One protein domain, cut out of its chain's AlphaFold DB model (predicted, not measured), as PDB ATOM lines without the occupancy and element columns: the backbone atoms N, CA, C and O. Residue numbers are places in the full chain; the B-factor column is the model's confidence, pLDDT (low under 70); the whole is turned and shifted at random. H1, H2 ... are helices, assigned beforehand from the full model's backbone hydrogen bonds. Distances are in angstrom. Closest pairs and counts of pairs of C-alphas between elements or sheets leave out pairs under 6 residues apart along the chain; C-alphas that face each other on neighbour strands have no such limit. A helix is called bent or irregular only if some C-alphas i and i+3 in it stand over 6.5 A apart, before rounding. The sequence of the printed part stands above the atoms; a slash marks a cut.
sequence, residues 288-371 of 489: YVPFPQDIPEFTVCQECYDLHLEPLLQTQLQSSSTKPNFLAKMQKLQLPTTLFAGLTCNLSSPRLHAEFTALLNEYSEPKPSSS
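What this domain is: This is residues 288 to 371 of the 489 residues of an uncharacterized protein of Clohesyomyces aquaticus (UniProt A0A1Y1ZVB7). Two longer helices, H1 and H3, run nearly the same way beside each other with a narrow gap between them, and the four-residue helix H2 lies by the later turns of both. Two long stretches have no named element: residues 288 to 301 before H1, and residues 330 to 349, a loop that swings far out and returns to H3, with residues 337 to 342 sticking out at one end. The printed part has 84 residues with three named helices, in the order H1, H2, H3, and no named strand. The class is all helix, although under half of the residues, 36 of 84, are in named elements. The whole is only just compact, close to loose, with a radius of gyration of the C-alphas of 13.8 A, and it is elongated, with spans of 44 by 28 by 23 A.

Where its parts are: The printed part begins with residues 288 to 301, 14 residues with no named element, and C-alpha 288 stands at (37.931, 74.957, 120.954). H1 follows, residues 302 to 318, the longest helix by residues; it measures 22.4 A from C-alpha 302 at (39.622, 76.298, 114.179) to C-alpha 318 at (51.489, 57.416, 116.319). H1 has a kink of 38 degrees near residue 309, and it is irregular, but only just: C-alphas 307 and 310 are 6.6 A apart. H2, residues 326 to 329, has four residues. H3, residues 350 to 364, has 15 residues and measures 21.1 A from its first to its last C-alpha, ending with C-alpha 364 at (57.409, 65.263, 128.030). Residues 365 to 371 come after it, with no named element.

How they stand to each other: At the start of the printed part, residues 288 to 289 form a short antiparallel pairing with residues 333 to 334, in stretches too short to be named strands. Residues 333 to 334 belong to the long stretch with no named element after H2, residues 330 to 349. H1 and H2 only just touch, with 3 pairs of C-alphas within 8 A; the closest C-alphas are those of Leu 313 and Leu 327, 7.1 A apart. H1 touches H2 with residues 312 to 316 alone. H2 also touches H3, with 4 pairs of C-alphas within 8 A; the closest C-alphas are those of Phe 326 and Tyr 363, 6.1 A apart. H3 touches H2 with residues 360 to 364 alone. H1 and H3 are apart, but only just: their closest C-alphas are 8.5 A apart. Every O i to N i+4 pair in H3 is within hydrogen-bond range, in H1 10 of 13 are, and H2 is too short for such a pair, though its one O i to N i+3 pair is within range.

The domain as a whole: The two C-alphas farthest apart are those of Thr 338 and Pro 368, at 45.2 A, while the first and last printed C-alphas, of Tyr 288 and Ser 371, are 28.2 A apart. The printed part has no cut. The link from H1 to H2 is short, with 7 residues between them, and the link from H2 to H3 is long, with 20 residues. Within the long link, residues 337 to 342 stand free: no C-alpha 8 or more residues away along the chain is within 10 A of theirs. The mean pLDDT of the printed part is 76.3. The model's confidence is low, under 70, in 25 residues: 319 to 325, 335 to 343 and 363 to 371, of which 363 and 364 belong to H3.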
ATOM      1  N   TYR A 288      37.463  76.113 120.211       84.31
ATOM      2  CA  TYR A 288      37.931  74.957 120.954       84.31
ATOM      3  C   TYR A 288      38.586  75.400 122.257       84.31
ATOM      4  O   TYR A 288      39.362  76.357 122.271       84.31
ATOM      5  N   VAL A 289      38.277  74.693 123.344       84.62
ATOM      6  CA  VAL A 289      39.054  74.739 124.588       84.62
ATOM      7  C   VAL A 289      39.795  73.415 124.690       84.62
ATOM      8  O   VAL A 289      39.171  72.403 125.014       84.62
ATOM      9  N   PRO A 290      41.103  73.400 124.382       84.44
ATOM     10  CA  PRO A 290      41.875  72.168 124.362       84.44
ATOM     11  C   PRO A 290      41.968  71.508 125.743       84.44
ATOM     12  O   PRO A 290      41.987  70.289 125.825       84.44
ATOM     13  N   PHE A 291      41.974  72.284 126.832       85.38
ATOM     14  CA  PHE A 291      42.134  71.772 128.200       85.38
ATOM     15  C   PHE A 291      41.014  72.276 129.122       85.38
ATOM     16  O   PHE A 291      41.254  73.134 129.969       85.38
ATOM     17  N   PRO A 292      39.778  71.761 128.999       82.69
ATOM     18  CA  PRO A 292      38.621  72.331 129.694       82.69
ATOM     19  C   PRO A 292      38.674  72.195 131.220       82.69
ATOM     20  O   PRO A 292      38.056  72.990 131.922       82.69
ATOM     21  N   GLN A 293      39.398  71.199 131.739       82.88
ATOM     22  CA  GLN A 293      39.517  70.965 133.180       82.88
ATOM     23  C   GLN A 293      40.679  71.744 133.804       82.88
ATOM     24  O   GLN A 293      40.534  72.286 134.897       82.88
ATOM     25  N   ASP A 294      41.822  71.798 133.120       84.94
ATOM     26  CA  ASP A 294      43.044  72.390 133.665       84.94
ATOM     27  C   ASP A 294      43.178  73.887 133.314       84.94
ATOM     28  O   ASP A 294      43.594  74.682 134.159       84.94
ATOM     29  N   ILE A 295      42.820  74.282 132.081       86.12
ATOM     30  CA  ILE A 295      43.038  75.633 131.531       86.12
ATOM     31  C   ILE A 295      41.831  76.075 130.669       86.12
ATOM     32  O   ILE A 295      41.949  76.225 129.449       86.12
ATOM     33  N   PRO A 296      40.642  76.282 131.267       83.12
ATOM     34  CA  PRO A 296      39.435  76.656 130.524       83.12
ATOM     35  C   PRO A 296      39.533  78.023 129.826       83.12
ATOM     36  O   PRO A 296      38.796  78.281 128.877       83.12
ATOM     37  N   GLU A 297      40.435  78.900 130.275       82.62
ATOM     38  CA  GLU A 297      40.698  80.200 129.653       82.62
ATOM     39  C   GLU A 297      41.504  80.097 128.349       82.62
ATOM     40  O   GLU A 297      41.591  81.084 127.620       82.62
ATOM     41  N   PHE A 298      42.098  78.934 128.053       87.56
ATOM     42  CA  PHE A 298      42.857  78.709 126.828       87.56
ATOM     43  C   PHE A 298      41.912  78.377 125.674       87.56
ATOM     44  O   PHE A 298      41.477  77.237 125.498       87.56
ATOM     45  N   THR A 299      41.593  79.396 124.881       87.19
ATOM     46  CA  THR A 299      40.706  79.293 123.725       87.19
ATOM     47  C   THR A 299      41.455  79.416 122.412       87.19
ATOM     48  O   THR A 299      42.307  80.285 122.226       87.19
ATOM     49  N   VAL A 300      41.086  78.571 121.454       89.38
ATOM     50  CA  VAL A 300      41.729  78.498 120.141       89.38
ATOM     51  C   VAL A 300      40.657  78.467 119.046       89.38
ATOM     52  O   VAL A 300      39.613  77.824 119.200       89.38
ATOM     53  N   CYS A 301      40.883  79.192 117.948       87.94
ATOM     54  CA  CYS A 301      40.034  79.124 116.755       87.94
ATOM     55  C   CYS A 301      40.271  77.810 115.983       87.94
ATOM     56  O   CYS A 301      41.211  77.071 116.271       87.94
ATOM     57  N   GLN A 302      39.438  77.509 114.985       87.44
ATOM     58  CA  GLN A 302      39.622  76.298 114.179       87.44
ATOM     59  C   GLN A 302      40.947  76.268 113.417       87.44
ATOM     60  O   GLN A 302      41.632  75.254 113.472       87.44
ATOM     61  N   GLU A 303      41.344  77.373 112.782       88.44
ATOM     62  CA  GLU A 303      42.611  77.429 112.048       88.44
ATOM     63  C   GLU A 303      43.810  77.127 112.951       88.44
ATOM     64  O   GLU A 303      44.569  76.207 112.669       88.44
ATOM     65  N   CYS A 304      43.960  77.834 114.074       89.44
ATOM     66  CA  CYS A 304      45.085  77.598 114.976       89.44
ATOM     67  C   CYS A 304      45.034  76.213 115.640       89.44
ATOM     68  O   CYS A 304      46.082  75.662 115.969       89.44
ATOM     69  N   TYR A 305      43.844  75.639 115.850       90.12
ATOM     70  CA  TYR A 305      43.731  74.265 116.336       90.12
ATOM     71  C   TYR A 305      44.308  73.287 115.306       90.12
ATOM     72  O   TYR A 305      45.166  72.476 115.650       90.12
ATOM     73  N   ASP A 306      43.879  73.396 114.051       89.50
ATOM     74  CA  ASP A 306      44.306  72.499 112.977       89.50
ATOM     75  C   ASP A 306      45.790  72.719 112.601       89.50
ATOM     76  O   ASP A 306      46.481  71.764 112.259       89.50
ATOM     77  N   LEU A 307      46.311  73.950 112.717       88.88
ATOM     78  CA  LEU A 307      47.725  74.272 112.463       88.88
ATOM     79  C   LEU A 307      48.669  73.799 113.575       88.88
ATOM     80  O   LEU A 307      49.737  73.269 113.282       88.88
ATOM     81  N   HIS A 308      48.312  74.023 114.842       88.12
ATOM     82  CA  HIS A 308      49.261  73.877 115.954       88.12
ATOM     83  C   HIS A 308      48.958  72.692 116.871       88.12
ATOM     84  O   HIS A 308      49.882  72.091 117.409       88.12
ATOM     85  N   LEU A 309      47.685  72.344 117.077       88.31
ATOM     86  CA  LEU A 309      47.284  71.336 118.064       88.31
ATOM     87  C   LEU A 309      47.020  69.967 117.440       88.31
ATOM     88  O   LEU A 309      47.414  68.946 118.006       88.31
ATOM     89  N   GLU A 310      46.377  69.922 116.275       86.88
ATOM     90  CA  GLU A 310      46.091  68.662 115.587       86.88
ATOM     91  C   GLU A 310      47.362  67.867 115.224       86.88
ATOM     92  O   GLU A 310      47.389  66.664 115.508       86.88
ATOM     93  N   PRO A 311      48.449  68.476 114.701       87.81
ATOM     94  CA  PRO A 311      49.676  67.733 114.400       87.81
ATOM     95  C   PRO A 311      50.301  67.089 115.645       87.81
ATOM     96  O   PRO A 311      50.834  65.977 115.579       87.81
ATOM     97  N   LEU A 312      50.189  67.750 116.802       83.94
ATOM     98  CA  LEU A 312      50.686  67.235 118.079       83.94
ATOM     99  C   LEU A 312      49.890  66.005 118.540       83.94
ATOM    100  O   LEU A 312      50.490  65.023 118.978       83.94
ATOM    101  N   LEU A 313      48.560  66.015 118.376       80.50
ATOM    102  CA  LEU A 313      47.716  64.840 118.641       80.50
ATOM    103  C   LEU A 313      48.058  63.672 117.728       80.50
ATOM    104  O   LEU A 313      48.180  62.543 118.198       80.50
ATOM    105  N   GLN A 314      48.203  63.931 116.429       83.44
ATOM    106  CA  GLN A 314      48.512  62.883 115.459       83.44
ATOM    107  C   GLN A 314      49.867  62.240 115.764       83.44
ATOM    108  O   GLN A 314      49.972  61.014 115.793       83.44
ATOM    109  N   THR A 315      50.875  63.057 116.081       80.81
ATOM    110  CA  THR A 315      52.210  62.581 116.468       80.81
ATOM    111  C   THR A 315      52.147  61.731 117.737       80.81
ATOM    112  O   THR A 315      52.742  60.655 117.794       80.81
ATOM    113  N   GLN A 316      51.378  62.162 118.740       73.75
ATOM    114  CA  GLN A 316      51.184  61.391 119.965       73.75
ATOM    115  C   GLN A 316      50.511  60.040 119.697       73.75
ATOM    116  O   GLN A 316      50.984  59.029 120.208       73.75
ATOM    117  N   LEU A 317      49.428  60.010 118.912       72.88
ATOM    118  CA  LEU A 317      48.699  58.777 118.587       72.88
ATOM    119  C   LEU A 317      49.582  57.762 117.849       72.88
ATOM    120  O   LEU A 317      49.411  56.558 118.022       72.88
ATOM    121  N   GLN A 318      50.522  58.247 117.036       75.62
ATOM    122  CA  GLN A 318      51.489  57.416 116.319       75.62
ATOM    123  C   GLN A 318      52.647  56.951 117.216       75.62
ATOM    124  O   GLN A 318      53.219  55.887 116.980       75.62
ATOM    125  N   SER A 319      52.997  57.716 118.252       69.94
ATOM    126  CA  SER A 319      54.033  57.336 119.209       69.94
ATOM    127  C   SER A 319      53.509  56.289 120.202       69.94
ATOM    128  O   SER A 319      52.646  56.568 121.027       69.94
ATOM    129  N   SER A 320      54.071  55.078 120.191       56.19
ATOM    130  CA  SER A 320      53.713  53.961 121.090       56.19
ATOM    131  C   SER A 320      54.072  54.186 122.574       56.19
ATOM    132  O   SER A 320      54.179  53.230 123.345       56.19
ATOM    133  N   SER A 321      54.337  55.429 122.982       58.81
ATOM    134  CA  SER A 321      54.787  55.774 124.329       58.81
ATOM    135  C   SER A 321      53.633  55.648 125.328       58.81
ATOM    136  O   SER A 321      52.624  56.337 125.236       58.81
ATOM    137  N   THR A 322      53.794  54.772 126.318       51.16
ATOM    138  CA  THR A 322      52.801  54.435 127.355       51.16
ATOM    139  C   THR A 322      52.687  55.462 128.488       51.16
ATOM    140  O   THR A 322      51.977  55.222 129.464       51.16
ATOM    141  N   LYS A 323      53.384  56.603 128.409       51.75
ATOM    142  CA  LYS A 323      53.355  57.625 129.466       51.75
ATOM    143  C   LYS A 323      52.256  58.659 129.191       51.75
ATOM    144  O   LYS A 323      52.238  59.213 128.093       51.75
ATOM    145  N   PRO A 324      51.376  58.967 130.165       51.84
ATOM    146  CA  PRO A 324      50.403  60.041 130.020       51.84
ATOM    147  C   PRO A 324      51.149  61.376 129.946       51.84
ATOM    148  O   PRO A 324      51.632  61.890 130.953       51.84
ATOM    149  N   ASN A 325      51.281  61.915 128.739       67.12
ATOM    150  CA  ASN A 325      51.724  63.284 128.528       67.12
ATOM    151  C   ASN A 325      50.539  64.235 128.769       67.12
ATOM    152  O   ASN A 325      49.375  63.832 128.738       67.12
ATOM    153  N   PHE A 326      50.817  65.512 129.015       72.69
ATOM    154  CA  PHE A 326      49.774  66.527 129.198       72.69
ATOM    155  C   PHE A 326      48.780  66.573 128.022       72.69
ATOM    156  O   PHE A 326      47.586  66.766 128.231       72.69
ATOM    157  N   LEU A 327      49.248  66.273 126.806       77.19
ATOM    158  CA  LEU A 327      48.427  66.174 125.597       77.19
ATOM    159  C   LEU A 327      47.334  65.091 125.668       77.19
ATOM    160  O   LEU A 327      46.290  65.262 125.049       77.19
ATOM    161  N   ALA A 328      47.491  64.032 126.474       74.62
ATOM    162  CA  ALA A 328      46.433  63.040 126.700       74.62
ATOM    163  C   ALA A 328      45.182  63.633 127.377       74.62
ATOM    164  O   ALA A 328      44.097  63.062 127.277       74.62
ATOM    165  N   LYS A 329      45.320  64.777 128.061       77.00
ATOM    166  CA  LYS A 329      44.184  65.528 128.610       77.00
ATOM    167  C   LYS A 329      43.511  66.434 127.578       77.00
ATOM    168  O   LYS A 329      42.466  67.009 127.881       77.00
ATOM    169  N   MET A 330      44.105  66.592 126.394       81.25
ATOM    170  CA  MET A 330      43.590  67.502 125.386       81.25
ATOM    171  C   MET A 330      42.281  66.967 124.803       81.25
ATOM    172  O   MET A 330      42.181  65.816 124.385       81.25
ATOM    173  N   GLN A 331      41.265  67.819 124.762       78.19
ATOM    174  CA  GLN A 331      39.943  67.511 124.237       78.19
ATOM    175  C   GLN A 331      39.568  68.531 123.168       78.19
ATOM    176  O   GLN A 331      39.765  69.733 123.329       78.19
ATOM    177  N   LYS A 332      38.960  68.065 122.075       78.44
ATOM    178  CA  LYS A 332      38.331  68.952 121.091       78.44
ATOM    179  C   LYS A 332      36.941  69.354 121.588       78.44
ATOM    180  O   LYS A 332      35.930  68.944 121.024       78.44
ATOM    181  N   LEU A 333      36.879  70.113 122.685       79.56
ATOM    182  CA  LEU A 333      35.606  70.607 123.204       79.56
ATOM    183  C   LEU A 333      35.203  71.869 122.443       79.56
ATOM    184  O   LEU A 333      35.797  72.932 122.637       79.56
ATOM    185  N   GLN A 334      34.197  71.740 121.576       77.44
ATOM    186  CA  GLN A 334      33.626  72.880 120.872       77.44
ATOM    187  C   GLN A 334      32.682  73.655 121.796       77.44
ATOM    188  O   GLN A 334      31.729  73.085 122.329       77.44
ATOM    189  N   LEU A 335      32.917  74.956 121.978       69.88
ATOM    190  CA  LEU A 335      32.005  75.792 122.762       69.88
ATOM    191  C   LEU A 335      30.812  76.266 121.927       69.88
ATOM    192  O   LEU A 335      30.986  76.602 120.751       69.88
ATOM    193  N   PRO A 336      29.614  76.382 122.535       65.19
ATOM    194  CA  PRO A 336      28.474  77.014 121.893       65.19
ATOM    195  C   PRO A 336      28.797  78.458 121.514       65.19
ATOM    196  O   PRO A 336      29.249  79.258 122.336       65.19
ATOM    197  N   THR A 337      28.509  78.805 120.264       62.09
ATOM    198  CA  THR A 337      28.808  80.111 119.665       62.09
ATOM    199  C   THR A 337      28.174  81.292 120.422       62.09
ATOM    200  O   THR A 337      28.665  82.419 120.337       62.09
ATOM    201  N   THR A 338      27.116  81.042 121.198       57.12
ATOM    202  CA  THR A 338      26.282  82.043 121.881       57.12
ATOM    203  C   THR A 338      26.700  82.373 123.319       57.12
ATOM    204  O   THR A 338      26.319  83.430 123.809       57.12
ATOM    205  N   LEU A 339      27.474  81.522 124.006       52.25
ATOM    206  CA  LEU A 339      27.664  81.642 125.465       52.25
ATOM    207  C   LEU A 339      28.859  82.506 125.903       52.25
ATOM    208  O   LEU A 339      28.946  82.859 127.074       52.25
ATOM    209  N   PHE A 340      29.769  82.870 124.995       52.47
ATOM    210  CA  PHE A 340      31.039  83.515 125.368       52.47
ATOM    211  C   PHE A 340      31.480  84.591 124.368       52.47
ATOM    212  O   PHE A 340      32.522  84.470 123.720       52.47
ATOM    213  N   ALA A 341      30.679  85.637 124.172       52.12
ATOM    214  CA  ALA A 341      31.129  86.813 123.425       52.12
ATOM    215  C   ALA A 341      32.315  87.463 124.174       52.12
ATOM    216  O   ALA A 341      32.160  87.853 125.326       52.12
ATOM    217  N   GLY A 342      33.505  87.533 123.560       60.28
ATOM    218  CA  GLY A 342      34.657  88.254 124.135       60.28
ATOM    219  C   GLY A 342      36.011  87.534 124.145       60.28
ATOM    220  O   GLY A 342      37.031  88.200 124.306       60.28
ATOM    221  N   LEU A 343      36.052  86.210 123.951       69.38
ATOM    222  CA  LEU A 343      37.306  85.437 123.946       69.38
ATOM    223  C   LEU A 343      38.015  85.512 122.581       69.38
ATOM    224  O   LEU A 343      37.358  85.574 121.535       69.38
ATOM    225  N   THR A 344      39.348  85.523 122.611       80.44
ATOM    226  CA  THR A 344      40.253  85.689 121.459       80.44
ATOM    227  C   THR A 344      41.062  84.416 121.215       80.44
ATOM    228  O   THR A 344      41.099  83.531 122.070       80.44
ATOM    229  N   CYS A 345      41.684  84.271 120.043       87.00
ATOM    230  CA  CYS A 345      42.542  83.114 119.806       87.00
ATOM    231  C   CYS A 345      43.860  83.283 120.578       87.00
ATOM    232  O   CYS A 345      44.590  84.246 120.360       87.00
ATOM    233  N   ASN A 346      44.188  82.360 121.485       88.38
ATOM    234  CA  ASN A 346      45.437  82.437 122.250       88.38
ATOM    235  C   ASN A 346      46.659  82.008 121.435       88.38
ATOM    236  O   ASN A 346      47.742  82.539 121.646       88.38
ATOM    237  N   LEU A 347      46.486  81.090 120.484       88.75
ATOM    238  CA  LEU A 347      47.580  80.603 119.641       88.75
ATOM    239  C   LEU A 347      47.911  81.513 118.457       88.75
ATOM    240  O   LEU A 347      48.854  81.228 117.733       88.75
ATOM    241  N   SER A 348      47.184  82.617 118.271       83.81
ATOM    242  CA  SER A 348      47.592  83.631 117.298       83.81
ATOM    243  C   SER A 348      48.774  84.474 117.775       83.81
ATOM    244  O   SER A 348      49.364  85.174 116.967       83.81
ATOM    245  N   SER A 349      49.078  84.464 119.077       86.38
ATOM    246  CA  SER A 349      50.231  85.157 119.659       86.38
ATOM    247  C   SER A 349      51.452  84.237 119.577       86.38
ATOM    248  O   SER A 349      51.442  83.178 120.221       86.38
ATOM    249  N   PRO A 350      52.508  84.608 118.825       85.94
ATOM    250  CA  PRO A 350      53.748  83.839 118.776       85.94
ATOM    251  C   PRO A 350      54.333  83.583 120.166       85.94
ATOM    252  O   PRO A 350      54.803  82.477 120.443       85.94
ATOM    253  N   ARG A 351      54.245  84.571 121.067       87.88
ATOM    254  CA  ARG A 351      54.710  84.438 122.448       87.88
ATOM    255  C   ARG A 351      53.923  83.383 123.218       87.88
ATOM    256  O   ARG A 351      54.522  82.488 123.807       87.88
ATOM    257  N   LEU A 352      52.591  83.444 123.198       88.62
ATOM    258  CA  LEU A 352      51.759  82.440 123.871       88.62
ATOM    259  C   LEU A 352      51.947  81.043 123.286       88.62
ATOM    260  O   LEU A 352      51.953  80.068 124.036       88.62
ATOM    261  N   HIS A 353      52.105  80.934 121.967       89.12
ATOM    262  CA  HIS A 353      52.406  79.664 121.319       89.12
ATOM    263  C   HIS A 353      53.758  79.099 121.795       89.12
ATOM    264  O   HIS A 353      53.851  77.902 122.075       89.12
ATOM    265  N   ALA A 354      54.786  79.940 121.956       88.62
ATOM    266  CA  ALA A 354      56.088  79.529 122.485       88.62
ATOM    267  C   ALA A 354      56.011  79.068 123.952       88.62
ATOM    268  O   ALA A 354      56.514  77.992 124.272       88.62
ATOM    269  N   GLU A 355      55.326  79.821 124.818       89.62
ATOM    270  CA  GLU A 355      55.112  79.449 126.228       89.62
ATOM    271  C   GLU A 355      54.304  78.150 126.354       89.62
ATOM    272  O   GLU A 355      54.642  77.260 127.134       89.62
ATOM    273  N   PHE A 356      53.265  77.988 125.530       89.00
ATOM    274  CA  PHE A 356      52.496  76.749 125.470       89.00
ATOM    275  C   PHE A 356      53.361  75.569 125.004       89.00
ATOM    276  O   PHE A 356      53.315  74.493 125.593       89.00
ATOM    277  N   THR A 357      54.202  75.768 123.989       86.06
ATOM    278  CA  THR A 357      55.140  74.736 123.520       86.06
ATOM    279  C   THR A 357      56.150  74.361 124.609       86.06
ATOM    280  O   THR A 357      56.451  73.181 124.794       86.06
ATOM    281  N   ALA A 358      56.641  75.336 125.379       84.94
ATOM    282  CA  ALA A 358      57.523  75.094 126.518       84.94
ATOM    283  C   ALA A 358      56.829  74.273 127.619       84.94
ATOM    284  O   ALA A 358      57.416  73.303 128.105       84.94
ATOM    285  N   LEU A 359      55.565  74.585 127.932       85.31
ATOM    286  CA  LEU A 359      54.731  73.801 128.849       85.31
ATOM    287  C   LEU A 359      54.619  72.339 128.383       85.31
ATOM    288  O   LEU A 359      54.799  71.417 129.179       85.31
ATOM    289  N   LEU A 360      54.362  72.103 127.091       80.62
ATOM    290  CA  LEU A 360      54.285  70.743 126.544       80.62
ATOM    291  C   LEU A 360      55.600  69.969 126.701       80.62
ATOM    292  O   LEU A 360      55.571  68.779 127.024       80.62
ATOM    293  N   ASN A 361      56.737  70.638 126.502       78.31
ATOM    294  CA  ASN A 361      58.064  70.035 126.628       78.31
ATOM    295  C   ASN A 361      58.437  69.722 128.086       78.31
ATOM    296  O   ASN A 361      59.023  68.679 128.360       78.31
ATOM    297  N   GLU A 362      58.055  70.571 129.044       75.50
ATOM    298  CA  GLU A 362      58.296  70.300 130.470       75.50
ATOM    299  C   GLU A 362      57.568  69.034 130.952       75.50
ATOM    300  O   GLU A 362      58.066  68.315 131.816       75.50
ATOM    301  N   TYR A 363      56.421  68.714 130.351       69.62
ATOM    302  CA  TYR A 363      55.666  67.496 130.646       69.62
ATOM    303  C   TYR A 363      56.157  66.246 129.907       69.62
ATOM    304  O   TYR A 363      55.813  65.131 130.316       69.62
ATOM    305  N   SER A 364      56.900  66.396 128.808       65.06
ATOM    306  CA  SER A 364      57.409  65.263 128.030       65.06
ATOM    307  C   SER A 364      58.735  64.720 128.583       65.06
ATOM    308  O   SER A 364      58.985  63.515 128.480       65.06
ATOM    309  N   GLU A 365      59.543  65.557 129.245       59.22
ATOM    310  CA  GLU A 365      60.832  65.175 129.831       59.22
ATOM    311  C   GLU A 365      60.763  64.980 131.364       59.22
ATOM    312  O   GLU A 365      60.371  65.888 132.096       59.22
ATOM    313  N   PRO A 366      61.192  63.828 131.918       52.78
ATOM    314  CA  PRO A 366      61.297  63.655 133.364       52.78
ATOM    315  C   PRO A 366      62.482  64.467 133.912       52.78
ATOM    316  O   PRO A 366      63.614  63.986 133.932       52.78
ATOM    317  N   LYS A 367      62.239  65.695 134.383       52.91
ATOM    318  CA  LYS A 367      63.265  66.465 135.102       52.91
ATOM    319  C   LYS A 367      63.451  65.951 136.538       52.91
ATOM    320  O   LYS A 367      62.471  65.800 137.271       52.91
ATOM    321  N   PRO A 368      64.699  65.742 136.996       50.50
ATOM    322  CA  PRO A 368      64.985  65.581 138.409       50.50
ATOM    323  C   PRO A 368      64.946  66.966 139.075       50.50
ATOM    324  O   PRO A 368      65.766  67.829 138.781       50.50
ATOM    325  N   SER A 369      64.000  67.154 139.999       53.56
ATOM    326  CA  SER A 369      63.880  68.272 140.960       53.56
ATOM    327  C   SER A 369      63.570  69.683 140.415       53.56
ATOM    328  O   SER A 369      64.443  70.388 139.924       53.56
ATOM    329  N   SER A 370      62.328  70.154 140.604       53.00
ATOM    330  CA  SER A 370      61.953  71.196 141.600       53.00
ATOM    331  C   SER A 370      60.657  71.961 141.263       53.00
ATOM    332  O   SER A 370      60.016  72.452 142.189       53.00
ATOM    333  N   SER A 371      60.195  71.990 140.008       57.91
ATOM    334  CA  SER A 371      58.844  72.452 139.647       57.91
ATOM    335  C   SER A 371      57.889  71.258 139.558       57.91
ATOM    336  O   SER A 371      58.161  70.267 138.881       57.91
TER     337      SER A 371